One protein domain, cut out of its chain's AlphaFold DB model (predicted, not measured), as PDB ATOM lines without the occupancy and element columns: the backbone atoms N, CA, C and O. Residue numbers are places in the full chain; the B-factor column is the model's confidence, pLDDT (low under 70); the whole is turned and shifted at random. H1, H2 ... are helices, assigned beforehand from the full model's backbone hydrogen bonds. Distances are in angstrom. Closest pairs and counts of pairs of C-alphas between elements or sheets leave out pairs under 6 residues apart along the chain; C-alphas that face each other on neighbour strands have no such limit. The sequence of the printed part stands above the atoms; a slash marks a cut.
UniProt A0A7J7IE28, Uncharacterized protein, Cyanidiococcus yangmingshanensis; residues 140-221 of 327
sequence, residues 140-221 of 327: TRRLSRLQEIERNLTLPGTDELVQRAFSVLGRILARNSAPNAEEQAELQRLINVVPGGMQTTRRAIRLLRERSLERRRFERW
ATOM      1  N   THR A 140      21.071  57.271 -13.347       73.75
ATOM      2  CA  THR A 140      20.629  55.872 -13.459       73.75
ATOM      3  C   THR A 140      20.142  55.572 -14.866       73.75
ATOM      4  O   THR A 140      20.670  54.649 -15.468       73.75
ATOM      5  N   ARG A 141      19.275  56.397 -15.475       77.69
ATOM      6  CA  ARG A 141      18.863  56.195 -16.882       77.69
ATOM      7  C   ARG A 141      20.053  56.166 -17.847       77.69
ATOM      8  O   ARG A 141      20.116  55.313 -18.733       77.69
ATOM      9  N   ARG A 142      21.022  57.072 -17.677       77.00
ATOM     10  CA  ARG A 142      22.239  57.118 -18.506       77.00
ATOM     11  C   ARG A 142      23.125  55.887 -18.296       77.00
ATOM     12  O   ARG A 142      23.607  55.324 -19.274       77.00
ATOM     13  N   LEU A 143      23.329  55.456 -17.054       81.56
ATOM     14  CA  LEU A 143      24.111  54.266 -16.713       81.56
ATOM     15  C   LEU A 143      23.421  52.984 -17.186       81.56
ATOM     16  O   LEU A 143      24.089  52.134 -17.767       81.56
ATOM     17  N   SER A 144      22.101  52.879 -17.034       85.00
ATOM     18  CA  SER A 144      21.292  51.771 -17.543       85.00
ATOM     19  C   SER A 144      21.449  51.623 -19.051       85.00
ATOM     20  O   SER A 144      21.733  50.523 -19.510       85.00
ATOM     21  N   ARG A 145      21.403  52.721 -19.821       85.06
ATOM     22  CA  ARG A 145      21.676  52.681 -21.272       85.06
ATOM     23  C   ARG A 145      23.092  52.201 -21.594       85.06
ATOM     24  O   ARG A 145      23.295  51.451 -22.543       85.06
ATOM     25  N   LEU A 146      24.099  52.614 -20.821       84.62
ATOM     26  CA  LEU A 146      25.474  52.141 -21.029       84.62
ATOM     27  C   LEU A 146      25.629  50.649 -20.697       84.62
ATOM     28  O   LEU A 146      26.355  49.951 -21.403       84.62
ATOM     29  N   GLN A 147      24.947  50.167 -19.657       88.25
ATOM     30  CA  GLN A 147      24.904  48.748 -19.296       88.25
ATOM     31  C   GLN A 147      24.133  47.920 -20.326       88.25
ATOM     32  O   GLN A 147      24.528  46.799 -20.631       88.25
ATOM     33  N   GLU A 148      23.067  48.470 -20.898       90.56
ATOM     34  CA  GLU A 148      22.292  47.842 -21.966       90.56
ATOM     35  C   GLU A 148      23.151  47.627 -23.216       90.56
ATOM     36  O   GLU A 148      23.215  46.510 -23.729       90.56
ATOM     37  N   ILE A 149      23.910  48.646 -23.637       91.25
ATOM     38  CA  ILE A 149      24.909  48.515 -24.711       91.25
ATOM     39  C   ILE A 149      25.898  47.395 -24.381       91.25
ATOM     40  O   ILE A 149      26.244  46.595 -25.243       91.25
ATOM     41  N   GLU A 150      26.364  47.319 -23.137       90.25
ATOM     42  CA  GLU A 150      27.329  46.301 -22.727       90.25
ATOM     43  C   GLU A 150      26.762  44.883 -22.760       90.25
ATOM     44  O   GLU A 150      27.487  43.965 -23.135       90.25
ATOM     45  N   ARG A 151      25.484  44.695 -22.427       91.94
ATOM     46  CA  ARG A 151      24.815  43.387 -22.472       91.94
ATOM     47  C   ARG A 151      24.469  42.971 -23.899       91.94
ATOM     48  O   ARG A 151      24.735  41.834 -24.277       91.94
ATOM     49  N   ASN A 152      23.944  43.900 -24.692       94.50
ATOM     50  CA  ASN A 152      23.347  43.602 -25.992       94.50
ATOM     51  C   ASN A 152      24.346  43.635 -27.152       94.50
ATOM     52  O   ASN A 152      24.070  43.057 -28.203       94.50
ATOM     53  N   LEU A 153      25.508  44.282 -26.983       95.88
ATOM     54  CA  LEU A 153      26.508  44.362 -28.044       95.88
ATOM     55  C   LEU A 153      26.984  42.957 -28.380       95.88
ATOM     56  O   LEU A 153      27.559  42.270 -27.542       95.88
ATOM     57  N   THR A 154      26.770  42.525 -29.615       94.88
ATOM     58  CA  THR A 154      27.288  41.256 -30.128       94.88
ATOM     59  C   THR A 154      28.482  41.530 -31.035       94.88
ATOM     60  O   THR A 154      28.595  42.586 -31.656       94.88
ATOM     61  N   LEU A 155      29.449  40.612 -31.050       94.38
ATOM     62  CA  LEU A 155      30.640  40.759 -31.884       94.38
ATOM     63  C   LEU A 155      30.382  40.062 -33.234       94.38
ATOM     64  O   LEU A 155      30.221  38.838 -33.229       94.38
ATOM     65  N   PRO A 156      30.398  40.783 -34.373       95.44
ATOM     66  CA  PRO A 156      30.168  40.188 -35.686       95.44
ATOM     67  C   PRO A 156      31.100  39.005 -35.965       95.44
ATOM     68  O   PRO A 156      32.267  39.023 -35.569       95.44
ATOM     69  N   GLY A 157      30.620  37.992 -36.691       89.75
ATOM     70  CA  GLY A 157      31.371  36.755 -36.941       89.75
ATOM     71  C   GLY A 157      32.692  36.947 -37.699       89.75
ATOM     72  O   GLY A 157      33.675  36.265 -37.392       89.75
ATOM     73  N   THR A 158      32.738  37.901 -38.635       90.94
ATOM     74  CA  THR A 158      33.897  38.179 -39.499       90.94
ATOM     75  C   THR A 158      34.601  39.484 -39.119       90.94
ATOM     76  O   THR A 158      34.008  40.404 -38.555       90.94
ATOM     77  N   ASP A 159      35.902  39.576 -39.414       90.69
ATOM     78  CA  ASP A 159      36.688  40.793 -39.158       90.69
ATOM     79  C   ASP A 159      36.247  41.967 -40.046       90.69
ATOM     80  O   ASP A 159      36.313  43.114 -39.613       90.69
ATOM     81  N   GLU A 160      35.761  41.689 -41.255       93.31
ATOM     82  CA  GLU A 160      35.252  42.697 -42.192       93.31
ATOM     83  C   GLU A 160      34.006  43.391 -41.643       93.31
ATOM     84  O   GLU A 160      33.941  44.616 -41.636       93.31
ATOM     85  N   LEU A 161      33.059  42.625 -41.090       95.94
ATOM     86  CA  LEU A 161      31.863  43.182 -40.456       95.94
ATOM     87  C   LEU A 161      32.214  43.989 -39.199       95.94
ATOM     88  O   LEU A 161      31.613  45.031 -38.950       95.94
ATOM     89  N   VAL A 162      33.229  43.560 -38.437       95.56
ATOM     90  CA  VAL A 162      33.748  44.341 -37.302       95.56
ATOM     91  C   VAL A 162      34.362  45.662 -37.771       95.56
ATOM     92  O   VAL A 162      34.092  46.698 -37.169       95.56
ATOM     93  N   GLN A 163      35.164  45.657 -38.840       96.12
ATOM     94  CA  GLN A 163      35.729  46.887 -39.407       96.12
ATOM     95  C   GLN A 163      34.639  47.805 -39.955       96.12
ATOM     96  O   GLN A 163      34.668  49.002 -39.694       96.12
ATOM     97  N   ARG A 164      33.637  47.244 -40.636       97.56
ATOM     98  CA  ARG A 164      32.473  47.987 -41.123       97.56
ATOM     99  C   ARG A 164      31.721  48.657 -39.974       97.56
ATOM    100  O   ARG A 164      31.456  49.853 -40.052       97.56
ATOM    101  N   ALA A 165      31.484  47.944 -38.871       97.88
ATOM    102  CA  ALA A 165      30.889  48.520 -37.666       97.88
ATOM    103  C   ALA A 165      31.744  49.663 -37.085       97.88
ATOM    104  O   ALA A 165      31.205  50.712 -36.739       97.88
ATOM    105  N   PHE A 166      33.076  49.512 -37.029       97.94
ATOM    106  CA  PHE A 166      33.967  50.605 -36.617       97.94
ATOM    107  C   PHE A 166      33.880  51.818 -37.544       97.94
ATOM    108  O   PHE A 166      33.861  52.940 -37.043       97.94
ATOM    109  N   SER A 167      33.800  51.614 -38.859       98.06
ATOM    110  CA  SER A 167      33.654  52.702 -39.830       98.06
ATOM    111  C   SER A 167      32.339  53.458 -39.644       98.06
ATOM    112  O   SER A 167      32.348  54.686 -39.616       98.06
ATOM    113  N   VAL A 168      31.214  52.756 -39.451       97.94
ATOM    114  CA  VAL A 168      29.904  53.388 -39.196       97.94
ATOM    115  C   VAL A 168      29.932  54.187 -37.890       97.94
ATOM    116  O   VAL A 168      29.626  55.377 -37.890       97.94
ATOM    117  N   LEU A 169      30.395  53.580 -36.790       97.56
ATOM    118  CA  LEU A 169      30.534  54.270 -35.502       97.56
ATOM    119  C   LEU A 169      31.504  55.461 -35.580       97.56
ATOM    120  O   LEU A 169      31.287  56.479 -34.925       97.56
ATOM    121  N   GLY A 170      32.563  55.347 -36.385       97.81
ATOM    122  CA  GLY A 170      33.527  56.413 -36.645       97.81
ATOM    123  C   GLY A 170      32.912  57.600 -37.386       97.81
ATOM    124  O   GLY A 170      33.145  58.735 -36.980       97.81
ATOM    125  N   ARG A 171      32.079  57.350 -38.409       97.69
ATOM    126  CA  ARG A 171      31.337  58.400 -39.135       97.69
ATOM    127  C   ARG A 171      30.375  59.155 -38.218       97.69
ATOM    128  O   ARG A 171      30.394  60.383 -38.204       97.69
ATOM    129  N   ILE A 172      29.608  58.432 -37.397       97.00
ATOM    130  CA  ILE A 172      28.697  59.027 -36.403       97.00
ATOM    131  C   ILE A 172      29.477  59.913 -35.422       97.00
ATOM    132  O   ILE A 172      29.072  61.035 -35.122       97.00
ATOM    133  N   LEU A 173      30.626  59.427 -34.941       97.00
ATOM    134  CA  LEU A 173      31.468  60.168 -34.006       97.00
ATOM    135  C   LEU A 173      32.103  61.409 -34.647       97.00
ATOM    136  O   LEU A 173      32.174  62.437 -33.988       97.00
ATOM    137  N   ALA A 174      32.528  61.335 -35.908       97.12
ATOM    138  CA  ALA A 174      33.080  62.478 -36.634       97.12
ATOM    139  C   ALA A 174      32.032  63.579 -36.864       97.12
ATOM    140  O   ALA A 174      32.346  64.761 -36.750       97.12
ATOM    141  N   ARG A 175      30.777  63.195 -37.131       96.44
ATOM    142  CA  ARG A 175      29.653  64.124 -37.312       96.44
ATOM    143  C   ARG A 175      29.124  64.736 -36.011       96.44
ATOM    144  O   ARG A 175      28.333  65.668 -36.084       96.44
ATOM    145  N   ASN A 176      29.475  64.189 -34.843       95.31
ATOM    146  CA  ASN A 176      28.926  64.580 -33.533       95.31
ATOM    147  C   ASN A 176      27.379  64.629 -33.465       95.31
ATOM    148  O   ASN A 176      26.822  65.356 -32.647       95.31
ATOM    149  N   SER A 177      26.672  63.849 -34.288       94.31
ATOM    150  CA  SER A 177      25.199  63.808 -34.339       94.31
ATOM    151  C   SER A 177      24.654  62.406 -34.053       94.31
ATOM    152  O   SER A 177      25.408  61.440 -33.921       94.31
ATOM    153  N   ALA A 178      23.332  62.305 -33.891       94.94
ATOM    154  CA  ALA A 178      22.646  61.021 -33.787       94.94
ATOM    155  C   ALA A 178      22.781  60.216 -35.100       94.94
ATOM    156  O   ALA A 178      22.896  60.820 -36.171       94.94
ATOM    157  N   PRO A 179      22.784  58.870 -35.037       96.50
ATOM    158  CA  PRO A 179      22.854  58.031 -36.230       96.50
ATOM    159  C   PRO A 179      21.617  58.215 -37.116       96.50
ATOM    160  O   PRO A 179      20.494  58.260 -36.609       96.50
ATOM    161  N   ASN A 180      21.819  58.266 -38.432       97.38
ATOM    162  CA  ASN A 180      20.735  58.309 -39.421       97.38
ATOM    163  C   ASN A 180      19.971  56.975 -39.444       97.38
ATOM    164  O   ASN A 180      20.537  55.952 -39.069       97.38
ATOM    165  N   ALA A 181      18.730  56.949 -39.941       97.62
ATOM    166  CA  ALA A 181      17.918  55.723 -39.999       97.62
ATOM    167  C   ALA A 181      18.647  54.540 -40.676       97.62
ATOM    168  O   ALA A 181      18.618  53.419 -40.171       97.62
ATOM    169  N   GLU A 182      19.387  54.802 -41.756       97.94
ATOM    170  CA  GLU A 182      20.222  53.797 -42.429       97.94
ATOM    171  C   GLU A 182      21.365  53.284 -41.540       97.94
ATOM    172  O   GLU A 182      21.579  52.078 -41.430       97.94
ATOM    173  N   GLU A 183      22.081  54.187 -40.860       97.75
ATOM    174  CA  GLU A 183      23.170  53.832 -39.940       97.75
ATOM    175  C   GLU A 183      22.637  53.050 -38.734       97.75
ATOM    176  O   GLU A 183      23.299  52.129 -38.256       97.75
ATOM    177  N   GLN A 184      21.435  53.383 -38.250       97.56
ATOM    178  CA  GLN A 184      20.756  52.652 -37.183       97.56
ATOM    179  C   GLN A 184      20.423  51.226 -37.624       97.56
ATOM    180  O   GLN A 184      20.779  50.281 -36.920       97.56
ATOM    181  N   ALA A 185      19.813  51.054 -38.801       97.69
ATOM    182  CA  ALA A 185      19.495  49.736 -39.346       97.69
ATOM    183  C   ALA A 185      20.765  48.897 -39.578       97.69
ATOM    184  O   ALA A 185      20.813  47.707 -39.250       97.69
ATOM    185  N   GLU A 186      21.831  49.524 -40.080       97.94
ATOM    186  CA  GLU A 186      23.120  48.876 -40.300       97.94
ATOM    187  C   GLU A 186      23.790  48.458 -38.980       97.94
ATOM    188  O   GLU A 186      24.249  47.321 -38.857       97.94
ATOM    189  N   LEU A 187      23.817  49.324 -37.963       97.62
ATOM    190  CA  LEU A 187      24.369  48.988 -36.646       97.62
ATOM    191  C   LEU A 187      23.540  47.927 -35.923       97.62
ATOM    192  O   LEU A 187      24.120  47.025 -35.313       97.62
ATOM    193  N   GLN A 188      22.213  47.978 -36.039       97.00
ATOM    194  CA  GLN A 188      21.334  46.942 -35.509       97.00
ATOM    195  C   GLN A 188      21.659  45.587 -36.147       97.00
ATOM    196  O   GLN A 188      21.820  44.595 -35.440       97.00
ATOM    197  N   ARG A 189      21.870  45.546 -37.468       97.69
ATOM    198  CA  ARG A 189      22.275  44.324 -38.175       97.69
ATOM    199  C   ARG A 189      23.675  43.835 -37.785       97.69
ATOM    200  O   ARG A 189      23.900  42.628 -37.725       97.69
ATOM    201  N   LEU A 190      24.635  44.740 -37.578       97.50
ATOM    202  CA  LEU A 190      26.040  44.378 -37.348       97.50
ATOM    203  C   LEU A 190      26.339  43.989 -35.897       97.50
ATOM    204  O   LEU A 190      27.026  42.994 -35.666       97.50
ATOM    205  N   ILE A 191      25.889  44.793 -34.932       96.62
ATOM    206  CA  ILE A 191      26.268  44.679 -33.513       96.62
ATOM    207  C   ILE A 191      25.066  44.557 -32.567       96.62
ATOM    208  O   ILE A 191      25.273  44.463 -31.356       96.62
ATOM    209  N   ASN A 192      23.835  44.531 -33.100       96.44
ATOM    210  CA  ASN A 192      22.575  44.442 -32.348       96.44
ATOM    211  C   ASN A 192      22.360  45.575 -31.326       96.44
ATOM    212  O   ASN A 192      21.657  45.401 -30.333       96.44
ATOM    213  N   VAL A 193      23.008  46.727 -31.537       95.31
ATOM    214  CA  VAL A 193      22.942  47.890 -30.645       95.31
ATOM    215  C   VAL A 193      23.014  49.179 -31.454       95.31
ATOM    216  O   VAL A 193      23.938  49.367 -32.246       95.31
ATOM    217  N   VAL A 194      22.101  50.108 -31.169       96.31
ATOM    218  CA  VAL A 194      22.086  51.457 -31.747       96.31
ATOM    219  C   VAL A 194      22.486  52.485 -30.678       96.31
ATOM    220  O   VAL A 194      21.763  52.676 -29.699       96.31
ATOM    221  N   PRO A 195      23.640  53.164 -30.810       94.50
ATOM    222  CA  PRO A 195      24.041  54.196 -29.864       94.50
ATOM    223  C   PRO A 195      23.218  55.478 -30.074       94.50
ATOM    224  O   PRO A 195      23.256  56.079 -31.142       94.50
ATOM    225  N   GLY A 196      22.529  55.945 -29.033       91.50
ATOM    226  CA  GLY A 196      21.675  57.144 -29.091       91.50
ATOM    227  C   GLY A 196      22.401  58.500 -29.030       91.50
ATOM    228  O   GLY A 196      21.749  59.529 -28.907       91.50
ATOM    229  N   GLY A 197      23.736  58.536 -29.051       92.50
ATOM    230  CA  GLY A 197      24.520  59.774 -28.953       92.50
ATOM    231  C   GLY A 197      26.031  59.560 -28.804       92.50
ATOM    232  O   GLY A 197      26.513  58.433 -28.672       92.50
ATOM    233  N   MET A 198      26.804  60.652 -28.772       94.75
ATOM    234  CA  MET A 198      28.279  60.615 -28.833       94.75
ATOM    235  C   MET A 198      28.920  59.724 -27.757       94.75
ATOM    236  O   MET A 198      29.844  58.954 -28.031       94.75
ATOM    237  N   GLN A 199      28.450  59.813 -26.514       92.69
ATOM    238  CA  GLN A 199      29.032  59.049 -25.409       92.69
ATOM    239  C   GLN A 199      28.737  57.552 -25.523       92.69
ATOM    240  O   GLN A 199      29.629  56.734 -25.291       92.69
ATOM    241  N   THR A 200      27.516  57.195 -25.929       94.31
ATOM    242  CA  THR A 200      27.146  55.805 -26.208       94.31
ATOM    243  C   THR A 200      27.930  55.251 -27.394       94.31
ATOM    244  O   THR A 200      28.407  54.124 -27.314       94.31
ATOM    245  N   THR A 201      28.192  56.056 -28.432       96.31
ATOM    246  CA  THR A 201      29.041  55.674 -29.573       96.31
ATOM    247  C   THR A 201      30.480  55.419 -29.127       96.31
ATOM    248  O   THR A 201      31.050  54.373 -29.433       96.31
ATOM    249  N   ARG A 202      31.069  56.316 -28.319       96.31
ATOM    250  CA  ARG A 202      32.413  56.118 -27.737       96.31
ATOM    251  C   ARG A 202      32.484  54.848 -26.888       96.31
ATOM    252  O   ARG A 202      33.457  54.100 -26.991       96.31
ATOM    253  N   ARG A 203      31.462  54.591 -26.063       94.31
ATOM    254  CA  ARG A 203      31.372  53.369 -25.250       94.31
ATOM    255  C   ARG A 203      31.281  52.126 -26.134       94.31
ATOM    256  O   ARG A 203      32.052  51.200 -25.909       94.31
ATOM    257  N   ALA A 204      30.421  52.131 -27.152       96.00
ATOM    258  CA  ALA A 204      30.280  51.031 -28.102       96.00
ATOM    259  C   ALA A 204      31.602  50.735 -28.832       96.00
ATOM    260  O   ALA A 204      32.031  49.586 -28.859       96.00
ATOM    261  N   ILE A 205      32.316  51.759 -29.323       97.31
ATOM    262  CA  ILE A 205      33.647  51.602 -29.944       97.31
ATOM    263  C   ILE A 205      34.636  50.955 -28.970       97.31
ATOM    264  O   ILE A 205      35.378  50.044 -29.346       97.31
ATOM    265  N   ARG A 206      34.670  51.426 -27.718       97.06
ATOM    266  CA  ARG A 206      35.566  50.888 -26.688       97.06
ATOM    267  C   ARG A 206      35.275  49.415 -26.410       97.06
ATOM    268  O   ARG A 206      36.195  48.606 -26.488       97.06
ATOM    269  N   LEU A 207      34.014  49.074 -26.154       94.69
ATOM    270  CA  LEU A 207      33.580  47.703 -25.884       94.69
ATOM    271  C   LEU A 207      33.828  46.786 -27.086       94.69
ATOM    272  O   LEU A 207      34.356  45.687 -26.928       94.69
ATOM    273  N   LEU A 208      33.532  47.248 -28.304       96.50
ATOM    274  CA  LEU A 208      33.803  46.497 -29.529       96.50
ATOM    275  C   LEU A 208      35.306  46.234 -29.696       96.50
ATOM    276  O   LEU A 208      35.709  45.141 -30.095       96.50
ATOM    277  N   ARG A 209      36.159  47.206 -29.344       96.69
ATOM    278  CA  ARG A 209      37.620  47.054 -29.354       96.69
ATOM    279  C   ARG A 209      38.089  46.053 -28.300       96.69
ATOM    280  O   ARG A 209      38.915  45.204 -28.624       96.69
ATOM    281  N   GLU A 210      37.572  46.136 -27.078       93.06
ATOM    282  CA  GLU A 210      37.884  45.205 -25.987       93.06
ATOM    283  C   GLU A 210      37.498  43.770 -26.375       93.06
ATOM    284  O   GLU A 210      38.371  42.902 -26.424       93.06
ATOM    285  N   ARG A 211      36.258  43.545 -26.820       94.12
ATOM    286  CA  ARG A 211      35.784  42.228 -27.275       94.12
ATOM    287  C   ARG A 211      36.512  41.714 -28.517       94.12
ATOM    288  O   ARG A 211      36.809  40.526 -28.617       94.12
ATOM    289  N   SER A 212      36.860  42.589 -29.464       93.75
ATOM    290  CA  SER A 212      37.684  42.218 -30.624       93.75
ATOM    291  C   SER A 212      39.089  41.775 -30.199       93.75
ATOM    292  O   SER A 212      39.625  40.794 -30.719       93.75
ATOM    293  N   LEU A 213      39.696  42.461 -29.225       89.88
ATOM    294  CA  LEU A 213      40.991  42.078 -28.668       89.88
ATOM    295  C   LEU A 213      40.910  40.769 -27.885       89.88
ATOM    296  O   LEU A 213      41.815  39.947 -28.019       89.88
ATOM    297  N   GLU A 214      39.859  40.563 -27.099       86.19
ATOM    298  CA  GLU A 214      39.598  39.300 -26.408       86.19
ATOM    299  C   GLU A 214      39.463  38.159 -27.405       86.19
ATOM    300  O   GLU A 214      40.230  37.200 -27.318       86.19
ATOM    301  N   ARG A 215      38.616  38.309 -28.434       88.94
ATOM    302  CA  ARG A 215      38.509  37.336 -29.527       88.94
ATOM    303  C   ARG A 215      39.878  37.033 -30.128       88.94
ATOM    304  O   ARG A 215      40.267  35.875 -30.193       88.94
ATOM    305  N   ARG A 216      40.663  38.056 -30.484       86.56
ATOM    306  CA  ARG A 216      42.023  37.873 -31.027       86.56
ATOM    307  C   ARG A 216      42.969  37.175 -30.049       86.56
ATOM    308  O   ARG A 216      43.894  36.497 -30.489       86.56
ATOM    309  N   ARG A 217      42.816  37.373 -28.736       81.19
ATOM    310  CA  ARG A 217      43.626  36.690 -27.714       81.19
ATOM    311  C   ARG A 217      43.261  35.212 -27.636       81.19
ATOM    312  O   ARG A 217      44.181  34.396 -27.641       81.19
ATOM    313  N   PHE A 218      41.970  34.885 -27.636       82.00
ATOM    314  CA  PHE A 218      41.489  33.505 -27.667       82.00
ATOM    315  C   PHE A 218      41.882  32.809 -28.973       82.00
ATOM    316  O   PHE A 218      42.471  31.736 -28.950       82.00
ATOM    317  N   GLU A 219      41.709  33.477 -30.112       87.50
ATOM    318  CA  GLU A 219      42.073  32.954 -31.430       87.50
ATOM    319  C   GLU A 219      43.584  32.831 -31.650       87.50
ATOM    320  O   GLU A 219      44.010  32.212 -32.615       87.50
ATOM    321  N   ARG A 220      44.453  33.388 -30.800       87.69
ATOM    322  CA  ARG A 220      45.907  33.176 -30.947       87.69
ATOM    323  C   ARG A 220      46.346  31.763 -30.574       87.69
ATOM    324  O   ARG A 220      47.470  31.388 -30.924       87.69
ATOM    325  N   TRP A 221      45.501  31.012 -29.878       87.75
ATOM    326  CA  TRP A 221      45.758  29.636 -29.488       87.75
ATOM    327  C   TRP A 221      44.709  28.706 -30.093       87.75
ATOM    328  O   TRP A 221      43.536  29.075 -30.149       87.75
TER     329      TRP A 221
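AT A GLANCE: This is residues 140 to 221 of the 327 residues of an uncharacterized protein of Cyanidiococcus yangmingshanensis (UniProt A0A7J7IE28). Two helices, H2 and the longer H4, lie side by side and run opposite ways; H1 packs slantwise on H4 with residues 146 to 150, and H3 folds back on H2, the contacts running in the order H1, H4, H2, H3. Residues 216 to 221, the last turn of H4 and the tail, stick out at one end. The printed part has 82 residues with four named helices, H1 to H4 in that order, and no named strand; its class is all helix. It is compact, with a radius of gyration of the C-alphas of 12.5 A and spans of 39 by 28 by 20 A.

IN THESE COORDINATES: Find C-alpha 140 at (20.629, 55.872, -13.459); from there H1 runs to residue 152. Next look at residues 159 to 175 for H2, 24.4 A long, and at residues 181 to 191 for H3. H4, residues 198 to 218, covers 30.2 A and ends with C-alpha 218 at (41.489, 33.505, -27.667).

HOW THE PARTS SIT: H1 touches H4 the same way at a shallow tilt of 33 degrees, only just short of steep; their closest C-alphas, Leu 146 and Thr 200, are 6.6 A apart. H4 touches H2 opposite ways at a shallow tilt of 21 degrees, closest at the C-alphas of Met 198 and Leu 173, 6.1 A. H2 and H3 form a helical hairpin, opposite ways at 38 degrees, only just a steep tilt; the C-alphas of Ala 165 and Leu 190 come closest, 6.4 A. H1 and H3 are only just apart, at 8.1 A. In H1, H2, H3 and H4 every O i to N i+4 pair is within hydrogen-bond range.

THE WHOLE: The C-alphas of Ser 177 and Trp 221, the two farthest apart, are 40.2 A apart. The printed part has no cut. The link from H2 to H3 is tight, and those from H1 to H2 and H3 to H4 are short. No printed residue is under 70 in pLDDT.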